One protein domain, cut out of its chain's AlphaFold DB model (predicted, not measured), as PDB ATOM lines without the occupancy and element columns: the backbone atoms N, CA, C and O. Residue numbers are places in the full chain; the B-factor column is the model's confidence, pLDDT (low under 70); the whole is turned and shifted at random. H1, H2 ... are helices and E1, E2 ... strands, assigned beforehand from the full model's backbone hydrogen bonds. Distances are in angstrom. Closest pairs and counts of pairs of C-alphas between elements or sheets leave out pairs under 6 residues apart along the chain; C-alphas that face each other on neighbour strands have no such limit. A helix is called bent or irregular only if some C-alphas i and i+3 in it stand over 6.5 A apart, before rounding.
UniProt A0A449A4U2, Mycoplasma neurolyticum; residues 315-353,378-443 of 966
ATOM      1  N   VAL A 315      -6.157  -5.622 -46.306       84.88
ATOM      2  CA  VAL A 315      -6.477  -7.061 -46.315       84.88
ATOM      3  C   VAL A 315      -5.204  -7.909 -46.355       84.88
ATOM      4  O   VAL A 315      -5.200  -9.005 -45.804       84.88
ATOM      5  N   ALA A 316      -4.113  -7.415 -46.951       78.31
ATOM      6  CA  ALA A 316      -2.852  -8.147 -47.007       78.31
ATOM      7  C   ALA A 316      -2.189  -8.222 -45.627       78.31
ATOM      8  O   ALA A 316      -1.741  -9.297 -45.232       78.31
ATOM      9  N   SER A 317      -2.179  -7.109 -44.880       75.69
ATOM     10  CA  SER A 317      -1.710  -7.106 -43.486       75.69
ATOM     11  C   SER A 317      -2.558  -8.057 -42.651       75.69
ATOM     12  O   SER A 317      -2.026  -8.999 -42.077       75.69
ATOM     13  N   SER A 318      -3.886  -7.900 -42.663       83.06
ATOM     14  CA  SER A 318      -4.758  -8.720 -41.817       83.06
ATOM     15  C   SER A 318      -4.734 -10.213 -42.183       83.06
ATOM     16  O   SER A 318      -4.812 -11.044 -41.282       83.06
ATOM     17  N   LEU A 319      -4.577 -10.582 -43.463       80.69
ATOM     18  CA  LEU A 319      -4.351 -11.978 -43.880       80.69
ATOM     19  C   LEU A 319      -3.003 -12.518 -43.395       80.69
ATOM     20  O   LEU A 319      -2.926 -13.678 -42.994       80.69
ATOM     21  N   ASN A 320      -1.948 -11.701 -43.427       75.06
ATOM     22  CA  ASN A 320      -0.629 -12.079 -42.930       75.06
ATOM     23  C   ASN A 320      -0.641 -12.261 -41.404       75.06
ATOM     24  O   ASN A 320      -0.156 -13.271 -40.902       75.06
ATOM     25  N   ASP A 321      -1.265 -11.338 -40.674       76.19
ATOM     26  CA  ASP A 321      -1.417 -11.408 -39.219       76.19
ATOM     27  C   ASP A 321      -2.267 -12.627 -38.818       76.19
ATOM     28  O   ASP A 321      -1.912 -13.369 -37.901       76.19
ATOM     29  N   TYR A 322      -3.351 -12.908 -39.551       82.19
ATOM     30  CA  TYR A 322      -4.124 -14.146 -39.420       82.19
ATOM     31  C   TYR A 322      -3.264 -15.395 -39.683       82.19
ATOM     32  O   TYR A 322      -3.303 -16.346 -38.900       82.19
ATOM     33  N   HIS A 323      -2.447 -15.393 -40.742       78.25
ATOM     34  CA  HIS A 323      -1.589 -16.526 -41.091       78.25
ATOM     35  C   HIS A 323      -0.526 -16.803 -40.021       78.25
ATOM     36  O   HIS A 323      -0.354 -17.962 -39.641       78.25
ATOM     37  N   LEU A 324       0.146 -15.768 -39.508       75.12
ATOM     38  CA  LEU A 324       1.151 -15.882 -38.447       75.12
ATOM     39  C   LEU A 324       0.536 -16.371 -37.129       75.12
ATOM     40  O   LEU A 324       1.113 -17.226 -36.458       75.12
ATOM     41  N   ASN A 325      -0.656 -15.891 -36.767       80.19
ATOM     42  CA  ASN A 325      -1.376 -16.404 -35.600       80.19
ATOM     43  C   ASN A 325      -1.763 -17.883 -35.780       80.19
ATOM     44  O   ASN A 325      -1.535 -18.681 -34.871       80.19
ATOM     45  N   LEU A 326      -2.244 -18.280 -36.965       77.94
ATOM     46  CA  LEU A 326      -2.563 -19.679 -37.270       77.94
ATOM     47  C   LEU A 326      -1.318 -20.586 -37.252       77.94
ATOM     48  O   LEU A 326      -1.403 -21.701 -36.748       77.94
ATOM     49  N   ILE A 327      -0.160 -20.116 -37.741       72.06
ATOM     50  CA  ILE A 327       1.124 -20.835 -37.626       72.06
ATOM     51  C   ILE A 327       1.455 -21.085 -36.153       72.06
ATOM     52  O   ILE A 327       1.735 -22.223 -35.784       72.06
ATOM     53  N   ASN A 328       1.369 -20.059 -35.301       75.00
ATOM     54  CA  ASN A 328       1.651 -20.187 -33.869       75.00
ATOM     55  C   ASN A 328       0.668 -21.132 -33.152       75.00
ATOM     56  O   ASN A 328       1.092 -21.973 -32.353       75.00
ATOM     57  N   ASP A 329      -0.631 -21.055 -33.457       75.12
ATOM     58  CA  ASP A 329      -1.644 -21.961 -32.900       75.12
ATOM     59  C   ASP A 329      -1.421 -23.416 -33.334       75.12
ATOM     60  O   ASP A 329      -1.457 -24.322 -32.496       75.12
ATOM     61  N   VAL A 330      -1.143 -23.652 -34.620       68.62
ATOM     62  CA  VAL A 330      -0.822 -24.980 -35.164       68.62
ATOM     63  C   VAL A 330       0.460 -25.522 -34.545       68.62
ATOM     64  O   VAL A 330       0.452 -26.638 -34.028       68.62
ATOM     65  N   LYS A 331       1.536 -24.730 -34.518       71.12
ATOM     66  CA  LYS A 331       2.836 -25.116 -33.955       71.12
ATOM     67  C   LYS A 331       2.720 -25.523 -32.486       71.12
ATOM     68  O   LYS A 331       3.148 -26.616 -32.118       71.12
ATOM     69  N   THR A 332       2.076 -24.694 -31.661       73.69
ATOM     70  CA  THR A 332       1.906 -24.962 -30.221       73.69
ATOM     71  C   THR A 332       0.961 -26.131 -29.928       73.69
ATOM     72  O   THR A 332       1.223 -26.897 -29.001       73.69
ATOM     73  N   THR A 333      -0.106 -26.309 -30.711       68.75
ATOM     74  CA  THR A 333      -1.091 -27.385 -30.491       68.75
ATOM     75  C   THR A 333      -0.587 -28.742 -30.987       68.75
ATOM     76  O   THR A 333      -0.722 -29.741 -30.284       68.75
ATOM     77  N   MET A 334       0.020 -28.784 -32.178       66.25
ATOM     78  CA  MET A 334       0.575 -30.006 -32.778       66.25
ATOM     79  C   MET A 334       1.959 -30.374 -32.220       66.25
ATOM     80  O   MET A 334       2.428 -31.483 -32.458       66.25
ATOM     81  N   LYS A 335       2.594 -29.462 -31.468       71.81
ATOM     82  CA  LYS A 335       3.969 -29.563 -30.944       71.81
ATOM     83  C   LYS A 335       5.039 -29.685 -32.039       71.81
ATOM     84  O   LYS A 335       6.020 -30.404 -31.868       71.81
ATOM     85  N   PHE A 336       4.857 -28.974 -33.150       61.03
ATOM     86  CA  PHE A 336       5.897 -28.841 -34.174       61.03
ATOM     87  C   PHE A 336       7.060 -27.990 -33.649       61.03
ATOM     88  O   PHE A 336       6.839 -26.996 -32.948       61.03
ATOM     89  N   THR A 337       8.299 -28.346 -33.990       52.91
ATOM     90  CA  THR A 337       9.489 -27.600 -33.540       52.91
ATOM     91  C   THR A 337       9.770 -26.407 -34.456       52.91
ATOM     92  O   THR A 337      10.217 -25.349 -34.000       52.91
ATOM     93  N   THR A 338       9.388 -26.508 -35.730       53.19
ATOM     94  CA  THR A 338       9.626 -25.497 -36.765       53.19
ATOM     95  C   THR A 338       8.336 -24.886 -37.312       53.19
ATOM     96  O   THR A 338       7.262 -25.489 -37.314       53.19
ATOM     97  N   ASP A 339       8.445 -23.666 -37.831       51.94
ATOM     98  CA  ASP A 339       7.334 -22.989 -38.510       51.94
ATOM     99  C   ASP A 339       7.060 -23.637 -39.878       51.94
ATOM    100  O   ASP A 339       5.931 -23.625 -40.360       51.94
ATOM    101  N   ALA A 340       8.073 -24.269 -40.484       51.66
ATOM    102  CA  ALA A 340       7.959 -24.980 -41.755       51.66
ATOM    103  C   ALA A 340       7.005 -26.185 -41.671       51.66
ATOM    104  O   ALA A 340       6.178 -26.361 -42.565       51.66
ATOM    105  N   GLU A 341       7.066 -26.971 -40.592       53.19
ATOM    106  CA  GLU A 341       6.121 -28.068 -40.325       53.19
ATOM    107  C   GLU A 341       4.688 -27.547 -40.150       53.19
ATOM    108  O   GLU A 341       3.756 -28.078 -40.753       53.19
ATOM    109  N   ALA A 342       4.511 -26.462 -39.386       58.66
ATOM    110  CA  ALA A 342       3.209 -25.827 -39.198       58.66
ATOM    111  C   ALA A 342       2.642 -25.288 -40.524       58.66
ATOM    112  O   ALA A 342       1.480 -25.540 -40.843       58.66
ATOM    113  N   ILE A 343       3.462 -24.620 -41.342       61.16
ATOM    114  CA  ILE A 343       3.089 -24.135 -42.681       61.16
ATOM    115  C   ILE A 343       2.756 -25.301 -43.624       61.16
ATOM    116  O   ILE A 343       1.807 -25.191 -44.401       61.16
ATOM    117  N   ALA A 344       3.489 -26.417 -43.565       60.81
ATOM    118  CA  ALA A 344       3.210 -27.606 -44.369       60.81
ATOM    119  C   ALA A 344       1.887 -28.276 -43.957       60.81
ATOM    120  O   ALA A 344       1.055 -28.562 -44.818       60.81
ATOM    121  N   TYR A 345       1.649 -28.450 -42.652       65.50
ATOM    122  CA  TYR A 345       0.373 -28.935 -42.118       65.50
ATOM    123  C   TYR A 345      -0.793 -28.033 -42.542       65.50
ATOM    124  O   TYR A 345      -1.814 -28.532 -43.016       65.50
ATOM    125  N   ILE A 346      -0.622 -26.710 -42.435       65.38
ATOM    126  CA  ILE A 346      -1.614 -25.724 -42.871       65.38
ATOM    127  C   ILE A 346      -1.888 -25.874 -44.370       65.38
ATOM    128  O   ILE A 346      -3.037 -26.087 -44.745       65.38
ATOM    129  N   LYS A 347      -0.863 -25.844 -45.233       64.88
ATOM    130  CA  LYS A 347      -1.025 -25.995 -46.692       64.88
ATOM    131  C   LYS A 347      -1.769 -27.278 -47.060       64.88
ATOM    132  O   LYS A 347      -2.766 -27.203 -47.773       64.88
ATOM    133  N   ASN A 348      -1.368 -28.415 -46.497       63.75
ATOM    134  CA  ASN A 348      -2.014 -29.710 -46.737       63.75
ATOM    135  C   ASN A 348      -3.458 -29.782 -46.197       63.75
ATOM    136  O   ASN A 348      -4.221 -30.646 -46.617       63.75
ATOM    137  N   SER A 349      -3.841 -28.879 -45.287       63.72
ATOM    138  CA  SER A 349      -5.185 -28.794 -44.699       63.72
ATOM    139  C   SER A 349      -6.094 -27.740 -45.357       63.72
ATOM    140  O   SER A 349      -7.256 -27.627 -44.967       63.72
ATOM    141  N   VAL A 350      -5.602 -26.945 -46.324       59.81
ATOM    142  CA  VAL A 350      -6.429 -25.944 -47.044       59.81
ATOM    143  C   VAL A 350      -6.162 -25.819 -48.553       59.81
ATOM    144  O   VAL A 350      -6.854 -25.040 -49.207       59.81
ATOM    145  N   GLY A 351      -5.175 -26.513 -49.123       47.09
ATOM    146  CA  GLY A 351      -4.735 -26.319 -50.510       47.09
ATOM    147  C   GLY A 351      -4.796 -27.583 -51.370       47.09
ATOM    148  O   GLY A 351      -4.200 -28.593 -51.021       47.09
ATOM    149  N   ALA A 352      -5.445 -27.459 -52.533       31.27
ATOM    150  CA  ALA A 352      -5.471 -28.396 -53.666       31.27
ATOM    151  C   ALA A 352      -6.055 -29.821 -53.458       31.27
ATOM    152  O   ALA A 352      -5.542 -30.662 -52.734       31.27
ATOM    153  N   TYR A 353      -7.111 -30.094 -54.233       32.06
ATOM    154  CA  TYR A 353      -7.473 -31.374 -54.868       32.06
ATOM    155  C   TYR A 353      -7.036 -32.704 -54.196       32.06
ATOM    156  O   TYR A 353      -5.998 -33.275 -54.509       32.06
ATOM    157  N   GLY A 378     -14.595 -23.275 -53.856       55.25
ATOM    158  CA  GLY A 378     -14.264 -22.012 -53.192       55.25
ATOM    159  C   GLY A 378     -12.746 -21.836 -53.105       55.25
ATOM    160  O   GLY A 378     -11.997 -22.797 -53.283       55.25
ATOM    161  N   LEU A 379     -12.291 -20.612 -52.841       75.31
ATOM    162  CA  LEU A 379     -10.869 -20.248 -52.826       75.31
ATOM    163  C   LEU A 379     -10.240 -20.570 -51.458       75.31
ATOM    164  O   LEU A 379     -10.901 -20.420 -50.427       75.31
ATOM    165  N   SER A 380      -8.972 -20.986 -51.403       80.06
ATOM    166  CA  SER A 380      -8.270 -21.117 -50.119       80.06
ATOM    167  C   SER A 380      -7.908 -19.744 -49.552       80.06
ATOM    168  O   SER A 380      -7.580 -18.823 -50.303       80.06
ATOM    169  N   TYR A 381      -7.861 -19.594 -48.225       81.50
ATOM    170  CA  TYR A 381      -7.300 -18.378 -47.618       81.50
ATOM    171  C   TYR A 381      -5.816 -18.172 -48.009       81.50
ATOM    172  O   TYR A 381      -5.335 -17.041 -48.013       81.50
ATOM    173  N   ILE A 382      -5.104 -19.252 -48.368       72.06
ATOM    174  CA  ILE A 382      -3.706 -19.217 -48.828       72.06
ATOM    175  C   ILE A 382      -3.622 -18.642 -50.249       72.06
ATOM    176  O   ILE A 382      -2.820 -17.744 -50.501       72.06
ATOM    177  N   ASP A 383      -4.494 -19.093 -51.156       77.31
ATOM    178  CA  ASP A 383      -4.605 -18.551 -52.518       77.31
ATOM    179  C   ASP A 383      -5.040 -17.076 -52.481       77.31
ATOM    180  O   ASP A 383      -4.550 -16.243 -53.244       77.31
ATOM    181  N   LEU A 384      -5.934 -16.734 -51.546       80.00
ATOM    182  CA  LEU A 384      -6.361 -15.365 -51.280       80.00
ATOM    183  C   LEU A 384      -5.198 -14.491 -50.785       80.00
ATOM    184  O   LEU A 384      -5.055 -13.369 -51.262       80.00
ATOM    185  N   LEU A 385      -4.356 -14.987 -49.870       75.50
ATOM    186  CA  LEU A 385      -3.150 -14.289 -49.405       75.50
ATOM    187  C   LEU A 385      -2.166 -14.034 -50.556       75.50
ATOM    188  O   LEU A 385      -1.685 -12.910 -50.703       75.50
ATOM    189  N   ASP A 386      -1.919 -15.029 -51.411       71.31
ATOM    190  CA  ASP A 386      -1.087 -14.874 -52.610       71.31
ATOM    191  C   ASP A 386      -1.668 -13.820 -53.576       71.31
ATOM    192  O   ASP A 386      -0.987 -12.844 -53.911       71.31
ATOM    193  N   TYR A 387      -2.946 -13.941 -53.948       74.00
ATOM    194  CA  TYR A 387      -3.630 -13.009 -54.852       74.00
ATOM    195  C   TYR A 387      -3.643 -11.567 -54.320       74.00
ATOM    196  O   TYR A 387      -3.357 -10.618 -55.062       74.00
ATOM    197  N   VAL A 388      -3.947 -11.399 -53.030       75.44
ATOM    198  CA  VAL A 388      -3.984 -10.098 -52.350       75.44
ATOM    199  C   VAL A 388      -2.579  -9.506 -52.221       75.44
ATOM    200  O   VAL A 388      -2.428  -8.304 -52.432       75.44
ATOM    201  N   SER A 389      -1.539 -10.310 -51.963       67.81
ATOM    202  CA  SER A 389      -0.151  -9.819 -51.923       67.81
ATOM    203  C   SER A 389       0.298  -9.243 -53.275       67.81
ATOM    204  O   SER A 389       0.884  -8.158 -53.325       67.81
ATOM    205  N   LYS A 390      -0.070  -9.906 -54.382       68.38
ATOM    206  CA  LYS A 390       0.243  -9.490 -55.761       68.38
ATOM    207  C   LYS A 390      -0.534  -8.254 -56.222       68.38
ATOM    208  O   LYS A 390      -0.043  -7.515 -57.068       68.38
ATOM    209  N   ASN A 391      -1.723  -8.011 -55.664       70.19
ATOM    210  CA  ASN A 391      -2.603  -6.889 -56.023       70.19
ATOM    211  C   ASN A 391      -2.770  -5.876 -54.873       70.19
ATOM    212  O   ASN A 391      -3.784  -5.179 -54.799       70.19
ATOM    213  N   ARG A 392      -1.801  -5.796 -53.950       74.00
ATOM    214  CA  ARG A 392      -1.971  -5.137 -52.643       74.00
ATOM    215  C   ARG A 392      -2.347  -3.653 -52.698       74.00
ATOM    216  O   ARG A 392      -2.977  -3.153 -51.768       74.00
ATOM    217  N   ASP A 393      -2.016  -2.947 -53.776       72.06
ATOM    218  CA  ASP A 393      -2.474  -1.568 -53.990       72.06
ATOM    219  C   ASP A 393      -4.011  -1.477 -53.949       72.06
ATOM    220  O   ASP A 393      -4.568  -0.594 -53.302       72.06
ATOM    221  N   SER A 394      -4.705  -2.446 -54.547       76.56
ATOM    222  CA  SER A 394      -6.169  -2.499 -54.660       76.56
ATOM    223  C   SER A 394      -6.874  -3.033 -53.404       76.56
ATOM    224  O   SER A 394      -8.086  -2.891 -53.285       76.56
ATOM    225  N   PHE A 395      -6.137  -3.589 -52.438       82.44
ATOM    226  CA  PHE A 395      -6.673  -4.202 -51.211       82.44
ATOM    227  C   PHE A 395      -6.452  -3.358 -49.938       82.44
ATOM    228  O   PHE A 395      -6.382  -3.881 -48.823       82.44
ATOM    229  N   GLN A 396      -6.386  -2.033 -50.104       83.25
ATOM    230  CA  GLN A 396      -6.213  -1.051 -49.030       83.25
ATOM    231  C   GLN A 396      -7.279   0.053 -49.088       83.25
ATOM    232  O   GLN A 396      -7.348   0.801 -50.064       83.25
ATOM    233  N   GLY A 397      -8.051   0.207 -48.013       84.12
ATOM    234  CA  GLY A 397      -9.137   1.187 -47.901       84.12
ATOM    235  C   GLY A 397     -10.500   0.654 -48.344       84.12
ATOM    236  O   GLY A 397     -10.604  -0.179 -49.239       84.12
ATOM    237  N   ASP A 398     -11.558   1.140 -47.696       87.12
ATOM    238  CA  ASP A 398     -12.891   0.520 -47.692       87.12
ATOM    239  C   ASP A 398     -13.522   0.403 -49.100       87.12
ATOM    240  O   ASP A 398     -14.107  -0.622 -49.449       87.12
ATOM    241  N   SER A 399     -13.324   1.414 -49.957       85.25
ATOM    242  CA  SER A 399     -13.804   1.434 -51.352       85.25
ATOM    243  C   SER A 399     -12.969   0.536 -52.262       85.25
ATOM    244  O   SER A 399     -13.512  -0.270 -53.019       85.25
ATOM    245  N   LYS A 400     -11.638   0.649 -52.157       83.50
ATOM    246  CA  LYS A 400     -10.671  -0.151 -52.923       83.50
ATOM    247  C   LYS A 400     -10.890  -1.646 -52.659       83.50
ATOM    248  O   LYS A 400     -11.123  -2.399 -53.602       83.50
ATOM    249  N   ILE A 401     -10.952  -2.039 -51.383       88.31
ATOM    250  CA  ILE A 401     -11.229  -3.416 -50.956       88.31
ATOM    251  C   ILE A 401     -12.595  -3.878 -51.467       88.31
ATOM    252  O   ILE A 401     -12.680  -4.973 -52.017       88.31
ATOM    253  N   SER A 402     -13.646  -3.056 -51.345       88.19
ATOM    254  CA  SER A 402     -14.979  -3.392 -51.868       88.19
ATOM    255  C   SER A 402     -14.947  -3.756 -53.355       88.19
ATOM    256  O   SER A 402     -15.494  -4.786 -53.743       88.19
ATOM    257  N   ALA A 403     -14.281  -2.942 -54.180       82.69
ATOM    258  CA  ALA A 403     -14.189  -3.160 -55.622       82.69
ATOM    259  C   ALA A 403     -13.270  -4.337 -55.994       82.69
ATOM    260  O   ALA A 403     -13.645  -5.172 -56.816       82.69
ATOM    261  N   ALA A 404     -12.102  -4.457 -55.357       83.50
ATOM    262  CA  ALA A 404     -11.165  -5.553 -55.605       83.50
ATOM    263  C   ALA A 404     -11.734  -6.922 -55.181       83.50
ATOM    264  O   ALA A 404     -11.486  -7.928 -55.843       83.50
ATOM    265  N   SER A 405     -12.571  -6.953 -54.139       86.00
ATOM    266  CA  SER A 405     -13.274  -8.163 -53.677       86.00
ATOM    267  C   SER A 405     -14.330  -8.674 -54.664       86.00
ATOM    268  O   SER A 405     -14.691  -9.857 -54.623       86.00
ATOM    269  N   LEU A 406     -14.814  -7.813 -55.571       80.25
ATOM    270  CA  LEU A 406     -15.643  -8.257 -56.688       80.25
ATOM    271  C   LEU A 406     -14.820  -9.146 -57.622       80.25
ATOM    272  O   LEU A 406     -15.238 -10.271 -57.869       80.25
ATOM    273  N   GLY A 407     -13.632  -8.699 -58.045       73.31
ATOM    274  CA  GLY A 407     -12.737  -9.392 -58.992       73.31
ATOM    275  C   GLY A 407     -12.095 -10.702 -58.510       73.31
ATOM    276  O   GLY A 407     -11.273 -11.283 -59.214       73.31
ATOM    277  N   ILE A 408     -12.452 -11.180 -57.314       80.75
ATOM    278  CA  ILE A 408     -12.086 -12.513 -56.823       80.75
ATOM    279  C   ILE A 408     -13.083 -13.533 -57.386       80.75
ATOM    280  O   ILE A 408     -14.278 -13.433 -57.103       80.75
ATOM    281  N   ASP A 409     -12.599 -14.542 -58.116       75.31
ATOM    282  CA  ASP A 409     -13.414 -15.574 -58.787       75.31
ATOM    283  C   ASP A 409     -13.919 -16.681 -57.827       75.31
ATOM    284  O   ASP A 409     -13.805 -17.876 -58.078       75.31
ATOM    285  N   ALA A 410     -14.427 -16.271 -56.660       77.75
ATOM    286  CA  ALA A 410     -15.005 -17.140 -55.636       77.75
ATOM    287  C   ALA A 410     -15.993 -16.380 -54.735       77.75
ATOM    288  O   ALA A 410     -15.827 -15.181 -54.468       77.75
ATOM    289  N   ASN A 411     -17.001 -17.098 -54.233       84.88
ATOM    290  CA  ASN A 411     -17.966 -16.586 -53.253       84.88
ATOM    291  C   ASN A 411     -17.524 -16.869 -51.810       84.88
ATOM    292  O   ASN A 411     -17.543 -15.958 -50.981       84.88
ATOM    293  N   ASP A 412     -17.065 -18.095 -51.544       86.62
ATOM    294  CA  ASP A 412     -16.631 -18.563 -50.225       86.62
ATOM    295  C   ASP A 412     -15.106 -18.743 -50.137       86.62
ATOM    296  O   ASP A 412     -14.444 -19.125 -51.109       86.62
ATOM    297  N   ILE A 413     -14.567 -18.498 -48.940       86.75
ATOM    298  CA  ILE A 413     -13.168 -18.718 -48.563       86.75
ATOM    299  C   ILE A 413     -13.075 -19.903 -47.605       86.75
ATOM    300  O   ILE A 413     -13.727 -19.920 -46.560       86.75
ATOM    301  N   SER A 414     -12.218 -20.867 -47.940       83.81
ATOM    302  CA  SER A 414     -11.907 -22.031 -47.107       83.81
ATOM    303  C   SER A 414     -10.692 -21.774 -46.215       83.81
ATOM    304  O   SER A 414      -9.676 -21.243 -46.669       83.81
ATOM    305  N   PHE A 415     -10.782 -22.157 -44.941       82.50
ATOM    306  CA  PHE A 415      -9.758 -21.906 -43.920       82.50
ATOM    307  C   PHE A 415      -9.801 -22.953 -42.795       82.50
ATOM    308  O   PHE A 415     -10.769 -23.700 -42.657       82.50
ATOM    309  N   ILE A 416      -8.756 -22.991 -41.965       76.50
ATOM    310  CA  ILE A 416      -8.721 -23.779 -40.722       76.50
ATOM    311  C   ILE A 416      -9.210 -22.899 -39.577       76.50
ATOM    312  O   ILE A 416      -8.671 -21.813 -39.379       76.50
ATOM    313  N   ASP A 417     -10.180 -23.374 -38.801       74.62
ATOM    314  CA  ASP A 417     -10.596 -22.731 -37.558       74.62
ATOM    315  C   ASP A 417     -10.105 -23.511 -36.333       74.62
ATOM    316  O   ASP A 417     -10.088 -24.747 -36.339       74.62
ATOM    317  N   VAL A 418      -9.749 -22.789 -35.271       75.19
ATOM    318  CA  VAL A 418      -9.265 -23.371 -34.012       75.19
ATOM    319  C   VAL A 418     -10.441 -23.509 -33.051       75.19
ATOM    320  O   VAL A 418     -10.985 -22.523 -32.559       75.19
ATOM    321  N   VAL A 419     -10.867 -24.746 -32.798       73.38
ATOM    322  CA  VAL A 419     -12.026 -25.057 -31.954       73.38
ATOM    323  C   VAL A 419     -11.553 -25.752 -30.684       73.38
ATOM    324  O   VAL A 419     -11.080 -26.888 -30.728       73.38
ATOM    325  N   THR A 420     -11.710 -25.095 -29.537       73.38
ATOM    326  CA  THR A 420     -11.464 -25.726 -28.235       73.38
ATOM    327  C   THR A 420     -12.654 -26.604 -27.847       73.38
ATOM    328  O   THR A 420     -13.774 -26.107 -27.729       73.38
ATOM    329  N   LYS A 421     -12.410 -27.894 -27.605       69.06
ATOM    330  CA  LYS A 421     -13.351 -28.828 -26.966       69.06
ATOM    331  C   LYS A 421     -12.667 -29.463 -25.765       69.06
ATOM    332  O   LYS A 421     -11.512 -29.858 -25.869       69.06
ATOM    333  N   ASP A 422     -13.356 -29.518 -24.631       68.62
ATOM    334  CA  ASP A 422     -12.897 -30.223 -23.423       68.62
ATOM    335  C   ASP A 422     -11.471 -29.829 -22.968       68.62
ATOM    336  O   ASP A 422     -10.690 -30.636 -22.472       68.62
ATOM    337  N   GLY A 423     -11.117 -28.553 -23.175       66.56
ATOM    338  CA  GLY A 423      -9.796 -27.980 -22.883       66.56
ATOM    339  C   GLY A 423      -8.725 -28.186 -23.965       66.56
ATOM    340  O   GLY A 423      -7.677 -27.546 -23.896       66.56
ATOM    341  N   GLN A 424      -8.973 -29.010 -24.986       61.94
ATOM    342  CA  GLN A 424      -8.044 -29.267 -26.091       61.94
ATOM    343  C   GLN A 424      -8.397 -28.431 -27.328       61.94
ATOM    344  O   GLN A 424      -9.553 -28.377 -27.751       61.94
ATOM    345  N   LYS A 425      -7.395 -27.789 -27.942       66.75
ATOM    346  CA  LYS A 425      -7.537 -27.147 -29.259       66.75
ATOM    347  C   LYS A 425      -7.598 -28.220 -30.349       66.75
ATOM    348  O   LYS A 425      -6.773 -29.128 -30.373       66.75
ATOM    349  N   THR A 426      -8.550 -28.086 -31.267       66.38
ATOM    350  CA  THR A 426      -8.701 -28.948 -32.447       66.38
ATOM    351  C   THR A 426      -8.835 -28.096 -33.705       66.38
ATOM    352  O   THR A 426      -9.446 -27.027 -33.671       66.38
ATOM    353  N   PHE A 427      -8.259 -28.556 -34.814       69.50
ATOM    354  CA  PHE A 427      -8.304 -27.858 -36.099       69.50
ATOM    355  C   PHE A 427      -9.447 -28.400 -36.952       69.50
ATOM    356  O   PHE A 427      -9.559 -29.609 -37.152       69.50
ATOM    357  N   VAL A 428     -10.307 -27.508 -37.441       68.19
ATOM    358  CA  VAL A 428     -11.484 -27.871 -38.240       68.19
ATOM    359  C   VAL A 428     -11.519 -27.008 -39.493       68.19
ATOM    360  O   VAL A 428     -11.583 -25.784 -39.392       68.19
ATOM    361  N   GLN A 429     -11.512 -27.631 -40.672       72.38
ATOM    362  CA  GLN A 429     -11.719 -26.911 -41.927       72.38
ATOM    363  C   GLN A 429     -13.140 -26.329 -41.957       72.38
ATOM    364  O   GLN A 429     -14.122 -27.024 -41.684       72.38
ATOM    365  N   LYS A 430     -13.251 -25.044 -42.288       80.75
ATOM    366  CA  LYS A 430     -14.515 -24.325 -42.467       80.75
ATOM    367  C   LYS A 430     -14.481 -23.529 -43.766       80.75
ATOM    368  O   LYS A 430     -13.417 -23.265 -44.323       80.75
ATOM    369  N   SER A 431     -15.662 -23.127 -44.217       85.06
ATOM    370  CA  SER A 431     -15.836 -22.178 -45.310       85.06
ATOM    371  C   SER A 431     -16.778 -21.060 -44.864       85.06
ATOM    372  O   SER A 431     -17.689 -21.306 -44.068       85.06
ATOM    373  N   LEU A 432     -16.529 -19.833 -45.318       89.44
ATOM    374  CA  LEU A 432     -17.367 -18.658 -45.059       89.44
ATOM    375  C   LEU A 432     -17.435 -17.778 -46.316       89.44
ATOM    376  O   LEU A 432     -16.399 -17.606 -46.964       89.44
ATOM    377  N   PRO A 433     -18.576 -17.120 -46.596       92.12
ATOM    378  CA  PRO A 433     -18.664 -16.106 -47.644       92.12
ATOM    379  C   PRO A 433     -17.611 -15.014 -47.446       92.12
ATOM    380  O   PRO A 433     -17.400 -14.563 -46.318       92.12
ATOM    381  N   LEU A 434     -16.972 -14.571 -48.529       91.12
ATOM    382  CA  LEU A 434     -15.798 -13.685 -48.542       91.12
ATOM    383  C   LEU A 434     -15.862 -12.511 -47.547       91.12
ATOM    384  O   LEU A 434     -14.950 -12.333 -46.739       91.12
ATOM    385  N   PHE A 435     -16.950 -11.734 -47.544       93.25
ATOM    386  CA  PHE A 435     -17.094 -10.594 -46.630       93.25
ATOM    387  C   PHE A 435     -17.322 -11.020 -45.169       93.25
ATOM    388  O   PHE A 435     -16.885 -10.333 -44.247       93.25
ATOM    389  N   THR A 436     -17.933 -12.187 -44.948       93.06
ATOM    390  CA  THR A 436     -18.090 -12.787 -43.611       93.06
ATOM    391  C   THR A 436     -16.758 -13.334 -43.087       93.06
ATOM    392  O   THR A 436     -16.478 -13.210 -41.896       93.06
ATOM    393  N   PHE A 437     -15.900 -13.878 -43.959       92.75
ATOM    394  CA  PHE A 437     -14.524 -14.241 -43.605       92.75
ATOM    395  C   PHE A 437     -13.709 -12.999 -43.200       92.75
ATOM    396  O   PHE A 437     -13.069 -13.007 -42.147       92.75
ATOM    397  N   TYR A 438     -13.794 -11.903 -43.965       92.81
ATOM    398  CA  TYR A 438     -13.154 -10.635 -43.597       92.81
ATOM    399  C   TYR A 438     -13.643 -10.095 -42.240       92.81
ATOM    400  O   TYR A 438     -12.814  -9.762 -41.390       92.81
ATOM    401  N   GLU A 439     -14.960 -10.080 -41.986       90.62
ATOM    402  CA  GLU A 439     -15.530  -9.668 -40.693       90.62
ATOM    403  C   GLU A 439     -15.024 -10.550 -39.537       90.62
ATOM    404  O   GLU A 439     -14.524 -10.028 -38.542       90.62
ATOM    405  N   GLN A 440     -15.136 -11.877 -39.662       89.94
ATOM    406  CA  GLN A 440     -14.964 -12.805 -38.535       89.94
ATOM    407  C   GLN A 440     -13.528 -13.284 -38.293       89.94
ATOM    408  O   GLN A 440     -13.240 -13.767 -37.199       89.94
ATOM    409  N   LYS A 441     -12.645 -13.222 -39.298       89.44
ATOM    410  CA  LYS A 441     -11.272 -13.761 -39.209       89.44
ATOM    411  C   LYS A 441     -10.191 -12.705 -39.396       89.44
ATOM    412  O   LYS A 441      -9.124 -12.848 -38.811       89.44
ATOM    413  N   LEU A 442     -10.477 -11.627 -40.130       88.25
ATOM    414  CA  LEU A 442      -9.543 -10.508 -40.317       88.25
ATOM    415  C   LEU A 442      -9.894  -9.273 -39.467       88.25
ATOM    416  O   LEU A 442      -9.163  -8.288 -39.491       88.25
ATOM    417  N   SER A 443     -11.016  -9.298 -38.733       85.69
ATOM    418  CA  SER A 443     -11.597  -8.130 -38.039       85.69
ATOM    419  C   SER A 443     -11.848  -6.921 -38.962       85.69
ATOM    420  O   SER A 443     -11.893  -5.773 -38.513       85.69
TER     421      SER A 443
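This is residues 315 to 353 and 378 to 443 of the 966 residues of a protein of Mycoplasma neurolyticum (UniProt A0A449A4U2). A long, bent two-stranded hairpin, E1 and E2, covers one side of a group of crossed helices, H1, H2 and H3, with the long H1 running along the group. H4 and H5 make a corner at the end where H1 begins, and H6 folds back from the end of E2 toward H1. The 105 printed residues hold six named helices and two named strands in the order H1 H2 H3 H4 H5 E1 E2 H6, the sheet E1 - E2 being antiparallel and the class mixed, helices and strands. The whole is compact, with a radius of gyration of the C-alphas of 14.1 A and spans of 41 by 28 by 26 A.

H1, residues 315 to 334, is the hub. Its residues 327 to 331 touch H2, residues 339 to 350, about perpendicular at 74 degrees, the closest C-alphas being those of Lys 331 and Ala 342, 5.3 A apart. Its residues 315 to 320 touch H3, residues 381 to 390, opposite ways at a tilt of 38 degrees, only just steep; the closest C-alphas, of Ala 316 and Val 388, are 5.8 A apart. H4, residues 392 to 395, only just touches H1, with 3 pairs of C-alphas within 8 A, closest at Val 315 and Phe 395, 5.7 A. H5, residues 398 to 406, touches H4 only at the corner, closest at the C-alphas of Phe 395 and Ile 401, 4.6 A. E1, residues 412 to 421, and E2, residues 424 to 433, form a hairpin at 156 degrees, with N 417 and O 428 at 2.9 A and N 430 and O 415 at 2.8 A, within hydrogen-bond range. Residues 379 to 380 pair parallel with residues 413 to 414 of E1. The closest C-alphas of H2 and E1, Val 350 and Phe 415, are 6.1 A apart. H6, residues 434 to 441, is close to H1 but not clearly touching, with C-alphas 322 and 441 at 7.2 A. Every O i to N i+4 pair is within hydrogen-bond range in H1, H2, H3 and H6, and 4 of 5 are in H5; H4 is too short for such a pair.

H1 begins at C-alpha 315 (-6.477, -7.061, -46.315) and is 27.6 A long; H2 measures 16.5 A and H3 14.2 A. E1 measures 25.6 A and bends by 55 degrees at residue 415; E2 measures 27.4 A and bends by 54 degrees at residue 429. H6 ends at C-alpha 441 (-11.272, -13.761, -39.209).

The farthest C-alphas, of Asp 393 and Asp 422, are 43.2 A apart. Residues 354 to 377 are not printed, and C-alphas 353 and 378 are 11.7 A apart across this cut, which lies in the link from H2 to H3. The links that are printed whole are tight. The mean pLDDT of the printed part is 74.5, with 32 residues under 70, among them residues 336 to 353 and 421 to 428.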